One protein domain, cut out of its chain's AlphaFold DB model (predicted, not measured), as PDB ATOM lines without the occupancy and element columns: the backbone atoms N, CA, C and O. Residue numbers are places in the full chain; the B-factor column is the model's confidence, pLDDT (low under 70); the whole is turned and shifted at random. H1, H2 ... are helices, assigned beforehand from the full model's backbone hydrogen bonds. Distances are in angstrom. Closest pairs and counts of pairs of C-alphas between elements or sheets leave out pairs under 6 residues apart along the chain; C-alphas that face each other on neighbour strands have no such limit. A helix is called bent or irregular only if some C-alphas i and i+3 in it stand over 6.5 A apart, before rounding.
ATOM      1  N   THR A  74      31.946 -20.452 -33.458       95.44
ATOM      2  CA  THR A  74      33.126 -19.752 -33.991       95.44
ATOM      3  C   THR A  74      33.546 -18.554 -33.132       95.44
ATOM      4  O   THR A  74      34.725 -18.413 -32.812       95.44
ATOM      5  N   GLU A  75      32.602 -17.710 -32.700       95.88
ATOM      6  CA  GLU A  75      32.908 -16.591 -31.795       95.88
ATOM      7  C   GLU A  75      33.486 -17.075 -30.461       95.88
ATOM      8  O   GLU A  75      34.346 -16.413 -29.876       95.88
ATOM      9  N   TYR A  76      33.035 -18.233 -29.974       96.06
ATOM     10  CA  TYR A  76      33.560 -18.812 -28.746       96.06
ATOM     11  C   TYR A  76      34.988 -19.334 -28.905       96.06
ATOM     12  O   TYR A  76      35.808 -19.100 -28.021       96.06
ATOM     13  N   LEU A  77      35.325 -19.966 -30.036       95.25
ATOM     14  CA  LEU A  77      36.708 -20.360 -30.342       95.25
ATOM     15  C   LEU A  77      37.652 -19.147 -30.316       95.25
ATOM     16  O   LEU A  77      38.724 -19.201 -29.708       95.25
ATOM     17  N   GLU A  78      37.236 -18.032 -30.923       93.56
ATOM     18  CA  GLU A  78      37.997 -16.778 -30.925       93.56
ATOM     19  C   GLU A  78      38.106 -16.165 -29.521       93.56
ATOM     20  O   GLU A  78      39.193 -15.755 -29.096       93.56
ATOM     21  N   TYR A  79      36.993 -16.120 -28.784       93.12
ATOM     22  CA  TYR A  79      36.949 -15.629 -27.409       93.12
ATOM     23  C   TYR A  79      37.866 -16.447 -26.497       93.12
ATOM     24  O   TYR A  79      38.669 -15.869 -25.758       93.12
ATOM     25  N   TRP A  80      37.779 -17.775 -26.558       92.19
ATOM     26  CA  TRP A  80      38.562 -18.673 -25.723       92.19
ATOM     27  C   TRP A  80      40.055 -18.538 -26.034       92.19
ATOM     28  O   TRP A  80      40.860 -18.333 -25.123       92.19
ATOM     29  N   HIS A  81      40.430 -18.512 -27.318       88.88
ATOM     30  CA  HIS A  81      41.813 -18.268 -27.726       88.88
ATOM     31  C   HIS A  81      42.345 -16.920 -27.213       88.88
ATOM     32  O   HIS A  81      43.445 -16.852 -26.662       88.88
ATOM     33  N   LYS A  82      41.561 -15.841 -27.324       86.44
ATOM     34  CA  LYS A  82      41.984 -14.506 -26.875       86.44
ATOM     35  C   LYS A  82      42.122 -14.397 -25.352       86.44
ATOM     36  O   LYS A  82      43.019 -13.705 -24.878       86.44
ATOM     37  N   ASN A  83      41.230 -15.030 -24.587       82.56
ATOM     38  CA  ASN A  83      41.093 -14.770 -23.148       82.56
ATOM     39  C   ASN A  83      41.718 -15.834 -22.239       82.56
ATOM     40  O   ASN A  83      42.134 -15.489 -21.132       82.56
ATOM     41  N   TYR A  84      41.802 -17.090 -22.680       71.75
ATOM     42  CA  TYR A  84      42.299 -18.199 -21.861       71.75
ATOM     43  C   TYR A  84      43.736 -18.576 -22.208       71.75
ATOM     44  O   TYR A  84      44.599 -18.638 -21.333       71.75
ATOM     45  N   ILE A  85      44.046 -18.748 -23.489       67.31
ATOM     46  CA  ILE A  85      45.386 -19.184 -23.907       67.31
ATOM     47  C   ILE A  85      46.471 -18.174 -23.528       67.31
ATOM     48  O   ILE A  85      47.532 -18.567 -23.035       67.31
ATOM     49  N   ALA A  86      46.178 -16.882 -23.689       62.38
ATOM     50  CA  ALA A  86      47.101 -15.802 -23.357       62.38
ATOM     51  C   ALA A  86      47.460 -15.746 -21.859       62.38
ATOM     52  O   ALA A  86      48.508 -15.206 -21.511       62.38
ATOM     53  N   LYS A  87      46.615 -16.299 -20.975       62.62
ATOM     54  CA  LYS A  87      46.793 -16.232 -19.515       62.62
ATOM     55  C   LYS A  87      47.477 -17.459 -18.910       62.62
ATOM     56  O   LYS A  87      48.129 -17.318 -17.881       62.62
ATOM     57  N   TYR A  88      47.328 -18.640 -19.514       59.56
ATOM     58  CA  TYR A  88      47.640 -19.910 -18.834       59.56
ATOM     59  C   TYR A  88      48.674 -20.796 -19.538       59.56
ATOM     60  O   TYR A  88      48.944 -21.899 -19.069       59.56
ATOM     61  N   THR A  89      49.257 -20.360 -20.662       65.62
ATOM     62  CA  THR A  89      50.150 -21.219 -21.458       65.62
ATOM     63  C   THR A  89      51.408 -20.502 -21.950       65.62
ATOM     64  O   THR A  89      51.429 -19.280 -22.090       65.62
ATOM     65  N   ASN A  90      52.470 -21.273 -22.206       74.81
ATOM     66  CA  ASN A  90      53.716 -20.782 -22.798       74.81
ATOM     67  C   ASN A  90      53.573 -20.553 -24.315       74.81
ATOM     68  O   ASN A  90      52.664 -21.080 -24.955       74.81
ATOM     69  N   SER A  91      54.500 -19.799 -24.907       74.38
ATOM     70  CA  SER A  91      54.436 -19.387 -26.320       74.38
ATOM     71  C   SER A  91      54.292 -20.547 -27.317       74.38
ATOM     72  O   SER A  91      53.598 -20.398 -28.322       74.38
ATOM     73  N   SER A  92      54.886 -21.714 -27.045       78.44
ATOM     74  CA  SER A  92      54.762 -22.894 -27.912       78.44
ATOM     75  C   SER A  92      53.359 -23.504 -27.880       78.44
ATOM     76  O   SER A  92      52.810 -23.823 -28.934       78.44
ATOM     77  N   SER A  93      52.746 -23.609 -26.701       79.25
ATOM     78  CA  SER A  93      51.371 -24.099 -26.560       79.25
ATOM     79  C   SER A  93      50.378 -23.125 -27.193       79.25
ATOM     80  O   SER A  93      49.496 -23.552 -27.935       79.25
ATOM     81  N   GLN A  94      50.556 -21.814 -26.982       82.25
ATOM     82  CA  GLN A  94      49.727 -20.782 -27.616       82.25
ATOM     83  C   GLN A  94      49.728 -20.925 -29.142       82.25
ATOM     84  O   GLN A  94      48.670 -20.921 -29.772       82.25
ATOM     85  N   LEU A  95      50.911 -21.123 -29.731       85.12
ATOM     86  CA  LEU A  95      51.060 -21.325 -31.167       85.12
ATOM     87  C   LEU A  95      50.365 -22.607 -31.643       85.12
ATOM     88  O   LEU A  95      49.697 -22.579 -32.674       85.12
ATOM     89  N   GLN A  96      50.482 -23.711 -30.900       87.50
ATOM     90  CA  GLN A  96      49.806 -24.964 -31.241       87.50
ATOM     91  C   GLN A  96      48.287 -24.777 -31.293       87.50
ATOM     92  O   GLN A  96      47.661 -25.124 -32.293       87.50
ATOM     93  N   TYR A  97      47.693 -24.196 -30.252       90.38
ATOM     94  CA  TYR A  97      46.256 -23.947 -30.229       90.38
ATOM     95  C   TYR A  97      45.814 -22.979 -31.328       90.38
ATOM     96  O   TYR A  97      44.808 -23.239 -31.984       90.38
ATOM     97  N   PHE A  98      46.571 -21.903 -31.568       90.88
ATOM     98  CA  PHE A  98      46.308 -20.986 -32.675       90.88
ATOM     99  C   PHE A  98      46.247 -21.738 -34.010       90.88
ATOM    100  O   PHE A  98      45.289 -21.594 -34.769       90.88
ATOM    101  N   TRP A  99      47.245 -22.579 -34.290       91.69
ATOM    102  CA  TRP A  99      47.277 -23.374 -35.514       91.69
ATOM    103  C   TRP A  99      46.080 -24.317 -35.613       91.69
ATOM    104  O   TRP A  99      45.417 -24.348 -36.648       91.69
ATOM    105  N   VAL A 100      45.755 -25.047 -34.548       94.00
ATOM    106  CA  VAL A 100      44.629 -25.988 -34.572       94.00
ATOM    107  C   VAL A 100      43.304 -25.257 -34.782       94.00
ATOM    108  O   VAL A 100      42.548 -25.625 -35.675       94.00
ATOM    109  N   ILE A 101      43.043 -24.181 -34.037       94.50
ATOM    110  CA  ILE A 101      41.793 -23.419 -34.142       94.50
ATOM    111  C   ILE A 101      41.665 -22.782 -35.531       94.50
ATOM    112  O   ILE A 101      40.701 -23.048 -36.246       94.50
ATOM    113  N   TYR A 102      42.643 -21.978 -35.950       93.38
ATOM    114  CA  TYR A 102      42.494 -21.128 -37.135       93.38
ATOM    115  C   TYR A 102      42.860 -21.815 -38.454       93.38
ATOM    116  O   TYR A 102      42.419 -21.363 -39.511       93.38
ATOM    117  N   LYS A 103      43.692 -22.864 -38.435       93.38
ATOM    118  CA  LYS A 103      44.184 -23.523 -39.661       93.38
ATOM    119  C   LYS A 103      43.613 -24.915 -39.885       93.38
ATOM    120  O   LYS A 103      43.614 -25.355 -41.031       93.38
ATOM    121  N   ILE A 104      43.110 -25.577 -38.842       94.62
ATOM    122  CA  ILE A 104      42.509 -26.912 -38.957       94.62
ATOM    123  C   ILE A 104      40.995 -26.833 -38.751       94.62
ATOM    124  O   ILE A 104      40.252 -27.196 -39.656       94.62
ATOM    125  N   ILE A 105      40.537 -26.306 -37.611       95.75
ATOM    126  CA  ILE A 105      39.119 -26.325 -37.221       95.75
ATOM    127  C   ILE A 105      38.291 -25.328 -38.035       95.75
ATOM    128  O   ILE A 105      37.368 -25.730 -38.738       95.75
ATOM    129  N   MET A 106      38.608 -24.031 -37.973       93.88
ATOM    130  CA  MET A 106      37.786 -22.984 -38.600       93.88
ATOM    131  C   MET A 106      37.554 -23.188 -40.106       93.88
ATOM    132  O   MET A 106      36.417 -23.018 -40.539       93.88
ATOM    133  N   PRO A 107      38.547 -23.612 -40.917       92.00
ATOM    134  CA  PRO A 107      38.317 -23.893 -42.337       92.00
ATOM    135  C   PRO A 107      37.336 -25.042 -42.613       92.00
ATOM    136  O   PRO A 107      36.847 -25.161 -43.734       92.00
ATOM    137  N   LYS A 108      37.075 -25.907 -41.625       93.62
ATOM    138  CA  LYS A 108      36.158 -27.050 -41.730       93.62
ATOM    139  C   LYS A 108      34.746 -26.746 -41.234       93.62
ATOM    140  O   LYS A 108      33.837 -27.529 -41.494       93.62
ATOM    141  N   ILE A 109      34.528 -25.594 -40.600       92.81
ATOM    142  CA  ILE A 109      33.195 -25.140 -40.194       92.81
ATOM    143  C   ILE A 109      32.468 -24.595 -41.429       92.81
ATOM    144  O   ILE A 109      32.596 -23.430 -41.793       92.81
ATOM    145  N   GLN A 110      31.695 -25.455 -42.094       87.94
ATOM    146  CA  GLN A 110      30.885 -25.062 -43.256       87.94
ATOM    147  C   GLN A 110      29.595 -24.334 -42.865       87.94
ATOM    148  O   GLN A 110      29.050 -23.567 -43.655       87.94
ATOM    149  N   LYS A 111      29.090 -24.601 -41.660       90.75
ATOM    150  CA  LYS A 111      27.933 -23.942 -41.059       90.75
ATOM    151  C   LYS A 111      28.251 -23.716 -39.593       90.75
ATOM    152  O   LYS A 111      28.677 -24.649 -38.918       90.75
ATOM    153  N   ASP A 112      28.074 -22.494 -39.121       95.06
ATOM    154  CA  ASP A 112      28.289 -22.159 -37.714       95.06
ATOM    155  C   ASP A 112      26.971 -22.325 -36.945       95.06
ATOM    156  O   ASP A 112      25.885 -22.290 -37.527       95.06
ATOM    157  N   VAL A 113      27.046 -22.544 -35.637       94.75
ATOM    158  CA  VAL A 113      25.868 -22.769 -34.784       94.75
ATOM    159  C   VAL A 113      25.949 -21.897 -33.543       94.75
ATOM    160  O   VAL A 113      27.024 -21.438 -33.160       94.75
ATOM    161  N   LEU A 114      24.811 -21.649 -32.898       95.56
ATOM    162  CA  LEU A 114      24.814 -21.052 -31.564       95.56
ATOM    163  C   LEU A 114      25.503 -22.010 -30.594       95.56
ATOM    164  O   LEU A 114      25.244 -23.211 -30.635       95.56
ATOM    165  N   LEU A 115      26.346 -21.483 -29.708       95.19
ATOM    166  CA  LEU A 115      27.095 -22.306 -28.762       95.19
ATOM    167  C   LEU A 115      26.145 -23.119 -27.871       95.19
ATOM    168  O   LEU A 115      26.331 -24.318 -27.713       95.19
ATOM    169  N   SER A 116      25.055 -22.507 -27.404       92.38
ATOM    170  CA  SER A 116      24.019 -23.197 -26.614       92.38
ATOM    171  C   SER A 116      23.242 -24.279 -27.379       92.38
ATOM    172  O   SER A 116      22.515 -25.053 -26.764       92.38
ATOM    173  N   MET A 117      23.376 -24.343 -28.708       91.88
ATOM    174  CA  MET A 117      22.758 -25.355 -29.575       91.88
ATOM    175  C   MET A 117      23.778 -26.347 -30.140       91.88
ATOM    176  O   MET A 117      23.462 -27.104 -31.058       91.88
ATOM    177  N   LEU A 118      25.007 -26.331 -29.624       92.75
ATOM    178  CA  LEU A 118      26.052 -27.254 -30.031       92.75
ATOM    179  C   LEU A 118      25.654 -28.692 -29.665       92.75
ATOM    180  O   LEU A 118      25.226 -28.958 -28.543       92.75
ATOM    181  N   THR A 119      25.802 -29.614 -30.614       91.38
ATOM    182  CA  THR A 119      25.492 -31.038 -30.434       91.38
ATOM    183  C   THR A 119      26.749 -31.888 -30.559       91.38
ATOM    184  O   THR A 119      27.728 -31.494 -31.194       91.38
ATOM    185  N   ASP A 120      26.704 -33.083 -29.980       91.19
ATOM    186  CA  ASP A 120      27.718 -34.124 -30.148       91.19
ATOM    187  C   ASP A 120      27.900 -34.506 -31.624       91.19
ATOM    188  O   ASP A 120      29.029 -34.620 -32.095       91.19
ATOM    189  N   VAL A 121      26.802 -34.616 -32.380       92.31
ATOM    190  CA  VAL A 121      26.826 -34.884 -33.827       92.31
ATOM    191  C   VAL A 121      27.646 -33.824 -34.561       92.31
ATOM    192  O   VAL A 121      28.558 -34.169 -35.306       92.31
ATOM    193  N   PHE A 122      27.393 -32.537 -34.298       93.06
ATOM    194  CA  PHE A 122      28.148 -31.452 -34.928       93.06
ATOM    195  C   PHE A 122      29.648 -31.540 -34.610       93.06
ATOM    196  O   PHE A 122      30.484 -31.396 -35.504       93.06
ATOM    197  N   VAL A 123      30.001 -31.781 -33.343       94.12
ATOM    198  CA  VAL A 123      31.403 -31.865 -32.911       94.12
ATOM    199  C   VAL A 123      32.105 -33.078 -33.529       94.12
ATOM    200  O   VAL A 123      33.230 -32.951 -34.018       94.12
ATOM    201  N   ASN A 124      31.446 -34.235 -33.559       93.50
ATOM    202  CA  ASN A 124      31.989 -35.465 -34.132       93.50
ATOM    203  C   ASN A 124      32.186 -35.358 -35.650       93.50
ATOM    204  O   ASN A 124      33.247 -35.742 -36.156       93.50
ATOM    205  N   ASP A 125      31.220 -34.777 -36.362       94.44
ATOM    206  CA  ASP A 125      31.328 -34.513 -37.797       94.44
ATOM    207  C   ASP A 125      32.490 -33.553 -38.085       94.44
ATOM    208  O   ASP A 125      33.327 -33.827 -38.946       94.44
ATOM    209  N   LEU A 126      32.623 -32.478 -37.299       94.94
ATOM    210  CA  LEU A 126      33.725 -31.524 -37.428       94.94
ATOM    211  C   LEU A 126      35.096 -32.180 -37.201       94.94
ATOM    212  O   LEU A 126      36.032 -31.938 -37.968       94.94
ATOM    213  N   ILE A 127      35.234 -33.030 -36.179       94.62
ATOM    214  CA  ILE A 127      36.473 -33.789 -35.933       94.62
ATOM    215  C   ILE A 127      36.773 -34.715 -37.115       94.62
ATOM    216  O   ILE A 127      37.929 -34.819 -37.534       94.62
ATOM    217  N   SER A 128      35.750 -35.382 -37.660       94.19
ATOM    218  CA  SER A 128      35.886 -36.260 -38.824       94.19
ATOM    219  C   SER A 128      36.394 -35.492 -40.049       94.19
ATOM    220  O   SER A 128      37.385 -35.896 -40.658       94.19
ATOM    221  N   GLU A 129      35.812 -34.328 -40.336       94.50
ATOM    222  CA  GLU A 129      36.237 -33.428 -41.413       94.50
ATOM    223  C   GLU A 129      37.679 -32.927 -41.237       94.50
ATOM    224  O   GLU A 129      38.438 -32.802 -42.206       94.50
ATOM    225  N   CYS A 130      38.108 -32.685 -39.994       94.56
ATOM    226  CA  CYS A 130      39.473 -32.259 -39.689       94.56
ATOM    227  C   CYS A 130      40.524 -33.347 -39.970       94.56
ATOM    228  O   CYS A 130      41.674 -33.008 -40.258       94.56
ATOM    229  N   LYS A 131      40.161 -34.643 -39.968       94.00
ATOM    230  CA  LYS A 131      41.089 -35.751 -40.300       94.00
ATOM    231  C   LYS A 131      41.665 -35.635 -41.709       94.00
ATOM    232  O   LYS A 131      42.755 -36.140 -41.963       94.00
ATOM    233  N   SER A 132      40.973 -34.942 -42.616       92.69
ATOM    234  CA  SER A 132      41.448 -34.740 -43.985       92.69
ATOM    235  C   SER A 132      42.684 -33.828 -44.075       92.69
ATOM    236  O   SER A 132      43.272 -33.734 -45.149       92.69
ATOM    237  N   TYR A 133      43.044 -33.101 -43.008       92.00
ATOM    238  CA  TYR A 133      44.186 -32.181 -43.013       92.00
ATOM    239  C   TYR A 133      45.525 -32.931 -42.919       92.00
ATOM    240  O   TYR A 133      46.431 -32.682 -43.710       92.00
ATOM    241  N   CYS A 134      45.653 -33.860 -41.965       90.81
ATOM    242  CA  CYS A 134      46.796 -34.770 -41.827       90.81
ATOM    243  C   CYS A 134      46.448 -35.958 -40.896       90.81
ATOM    244  O   CYS A 134      45.461 -35.873 -40.159       90.81
ATOM    245  N   PRO A 135      47.258 -37.039 -40.848       90.56
ATOM    246  CA  PRO A 135      46.943 -38.239 -40.060       90.56
ATOM    247  C   PRO A 135      46.682 -37.990 -38.566       90.56
ATOM    248  O   PRO A 135      45.877 -38.685 -37.955       90.56
ATOM    249  N   SER A 136      47.341 -36.992 -37.971       90.94
ATOM    250  CA  SER A 136      47.185 -36.636 -36.554       90.94
ATOM    251  C   SER A 136      46.168 -35.518 -36.301       90.94
ATOM    252  O   SER A 136      45.893 -35.202 -35.142       90.94
ATOM    253  N   ALA A 137      45.586 -34.918 -37.347       92.12
ATOM    254  CA  ALA A 137      44.723 -33.745 -37.218       92.12
ATOM    255  C   ALA A 137      43.441 -34.035 -36.430       92.12
ATOM    256  O   ALA A 137      43.034 -33.203 -35.625       92.12
ATOM    257  N   GLY A 138      42.831 -35.212 -36.614       92.00
ATOM    258  CA  GLY A 138      41.627 -35.599 -35.871       92.00
ATOM    259  C   GLY A 138      41.876 -35.680 -34.364       92.00
ATOM    260  O   GLY A 138      41.175 -35.041 -33.585       92.00
ATOM    261  N   GLU A 139      42.933 -36.389 -33.961       92.75
ATOM    262  CA  GLU A 139      43.339 -36.531 -32.555       92.75
ATOM    263  C   GLU A 139      43.712 -35.178 -31.929       92.75
ATOM    264  O   GLU A 139      43.340 -34.869 -30.796       92.75
ATOM    265  N   MET A 140      44.433 -34.337 -32.677       92.31
ATOM    266  CA  MET A 140      44.813 -33.000 -32.220       92.31
ATOM    267  C   MET A 140      43.591 -32.090 -32.054       92.31
ATOM    268  O   MET A 140      43.483 -31.380 -31.056       92.31
ATOM    269  N   THR A 141      42.656 -32.155 -33.002       94.88
ATOM    270  CA  THR A 141      41.389 -31.417 -32.962       94.88
ATOM    271  C   THR A 141      40.556 -31.841 -31.762       94.88
ATOM    272  O   THR A 141      40.114 -30.981 -31.006       94.88
ATOM    273  N   TYR A 142      40.408 -33.150 -31.533       94.75
ATOM    274  CA  TYR A 142      39.688 -33.680 -30.377       94.75
ATOM    275  C   TYR A 142      40.272 -33.166 -29.056       94.75
ATOM    276  O   TYR A 142      39.539 -32.629 -28.230       94.75
ATOM    277  N   LYS A 143      41.597 -33.247 -28.872       92.88
ATOM    278  CA  LYS A 143      42.258 -32.759 -27.647       92.88
ATOM    279  C   LYS A 143      42.012 -31.276 -27.406       92.88
ATOM    280  O   LYS A 143      41.716 -30.886 -26.279       92.88
ATOM    281  N   VAL A 144      42.129 -30.461 -28.452       93.50
ATOM    282  CA  VAL A 144      41.902 -29.016 -28.356       93.50
ATOM    283  C   VAL A 144      40.437 -28.712 -28.051       93.50
ATOM    284  O   VAL A 144      40.164 -27.991 -27.094       93.50
ATOM    285  N   LEU A 145      39.495 -29.296 -28.797       94.75
ATOM    286  CA  LEU A 145      38.063 -29.093 -28.565       94.75
ATOM    287  C   LEU A 145      37.636 -29.565 -27.178       94.75
ATOM    288  O   LEU A 145      36.850 -28.880 -26.537       94.75
ATOM    289  N   ARG A 146      38.197 -30.667 -26.672       93.00
ATOM    290  CA  ARG A 146      37.918 -31.152 -25.318       93.00
ATOM    291  C   ARG A 146      38.218 -30.098 -24.260       93.00
ATOM    292  O   ARG A 146      37.378 -29.850 -23.407       93.00
ATOM    293  N   VAL A 147      39.379 -29.451 -24.333       91.94
ATOM    294  CA  VAL A 147      39.751 -28.396 -23.377       91.94
ATOM    295  C   VAL A 147      38.819 -27.186 -23.501       91.94
ATOM    296  O   VAL A 147      38.355 -26.662 -22.492       91.94
ATOM    297  N   ILE A 148      38.526 -26.759 -24.731       93.25
ATOM    298  CA  ILE A 148      37.676 -25.591 -25.000       93.25
ATOM    299  C   ILE A 148      36.244 -25.820 -24.507       93.25
ATOM    300  O   ILE A 148      35.672 -24.968 -23.833       93.25
ATOM    301  N   LEU A 149      35.663 -26.974 -24.833       93.56
ATOM    302  CA  LEU A 149      34.275 -27.289 -24.515       93.56
ATOM    303  C   LEU A 149      34.081 -27.613 -23.032       93.56
ATOM    304  O   LEU A 149      33.072 -27.203 -22.475       93.56
ATOM    305  N   GLN A 150      35.059 -28.231 -22.362       91.31
ATOM    306  CA  GLN A 150      35.028 -28.376 -20.899       91.31
ATOM    307  C   GLN A 150      35.000 -27.021 -20.185       91.31
ATOM    308  O   GLN A 150      34.382 -26.883 -19.134       91.31
ATOM    309  N   GLU A 151      35.674 -26.009 -20.731       91.38
ATOM    310  CA  GLU A 151      35.580 -24.655 -20.189       91.38
ATOM    311  C   GLU A 151      34.212 -24.032 -20.487       91.38
ATOM    312  O   GLU A 151      33.633 -23.391 -19.615       91.38
ATOM    313  N   ALA A 152      33.653 -24.255 -21.679       92.94
ATOM    314  CA  ALA A 152      32.310 -23.784 -22.018       92.94
ATOM    315  C   ALA A 152      31.241 -24.371 -21.086       92.94
ATOM    316  O   ALA A 152      30.350 -23.652 -20.646       92.94
ATOM    317  N   GLU A 153      31.363 -25.657 -20.766       92.06
ATOM    318  CA  GLU A 153      30.484 -26.397 -19.864       92.06
ATOM    319  C   GLU A 153      30.555 -25.850 -18.435       92.06
ATOM    320  O   GLU A 153      29.528 -25.522 -17.855       92.06
ATOM    321  N   LYS A 154      31.762 -25.628 -17.895       90.88
ATOM    322  CA  LYS A 154      31.948 -25.016 -16.564       90.88
ATOM    323  C   LYS A 154      31.364 -23.609 -16.433       90.88
ATOM    324  O   LYS A 154      31.125 -23.161 -15.317       90.88
ATOM    325  N   ASN A 155      31.224 -22.895 -17.549       90.94
ATOM    326  CA  ASN A 155      30.645 -21.553 -17.603       90.94
ATOM    327  C   ASN A 155      29.170 -21.574 -18.052       90.94
ATOM    328  O   ASN A 155      28.642 -20.528 -18.431       90.94
ATOM    329  N   ASP A 156      28.523 -22.747 -18.058       90.12
ATOM    330  CA  ASP A 156      27.114 -22.948 -18.424       90.12
ATOM    331  C   ASP A 156      26.754 -22.476 -19.849       90.12
ATOM    332  O   ASP A 156      25.610 -22.128 -20.148       90.12
TER     333      ASP A 156
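What this domain is: This is residues 74 to 156 of the 165 residues of an uncharacterized protein of Ruminococcus sp. AF17-12 (UniProt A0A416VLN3). Two helical hairpins cross each other nearly at right angles: H2, paired with H1, lies across the ends of H3 and H4 that their short link joins, and H4 runs on past H2 to come close to H1. A long link, residues 109 to 119, joins the two hairpins. The printed part has 83 residues with four named helices, H1, H2, H3 and H4 in chain order, and no named strand: the class is all helix. The whole is compact, with a radius of gyration of the C-alphas of 12.2 A, yet flat in outline, spanning 31 by 30 by 17 A.

Where its parts are: Find C-alpha 91 at (54.436, -19.387, -26.320); from there H2, residues 91 to 108, runs 25.1 A. H4, residues 137 to 154, runs 25.8 A and ends at C-alpha 154 (31.948, -25.016, -16.564). H1, residues 74 to 88, begins at C-alpha 74 (33.126, -19.752, -33.991) and spans 21.0 A. H3, residues 120 to 130, spans 15.3 A. H1 and H2 are only just irregular: C-alphas 82 and 85 are 6.50 A apart, C-alphas 103 and 106 6.51 A.

How they stand to each other: Begin at H2, the hub, which touches the three other helices. Its closest C-alphas to H1 are Gln 94 and Ile 85, 5.9 A; this hairpin has a shallow tilt of 7 degrees, opposite ways. With residues 97 to 105 alone H2 touches residues 137 to 144 of H4, about perpendicular at 80 degrees, closest at the C-alphas of Val 100 and Thr 141, 6.5 A. With residues 104 to 108 alone it touches H3, about perpendicular at 79 degrees, closest at the C-alphas of Ile 104 and Cys 130, 6.2 A. H3 and H4 form a hairpin, opposite ways at a shallow tilt of 32 degrees, only just short of steep; H4 touches H3 with residues 137 to 142 alone, the closest C-alphas being Ile 127 and Gly 138, 5.5 A. The packing is part aligned, part crossed. H1 and H4 are close but not clearly touching, C-alphas 80 and 148 being 7.0 A apart; H1 and H3 are apart. Every O i to N i+4 pair is within hydrogen-bond range in H3 and H4, but 8 of 11 in H1 and 10 of 14 in H2.

The domain as a whole: The C-alphas of Pro 135 and Asp 156, the two farthest apart, are 33.1 A apart. The printed part has no cut. The link from H1 to H2 is tight, that from H3 to H4 short, that from H2 to H3 long. Look at residues 85 to 89 for pLDDT under 70; the mean of the printed part is 89.7.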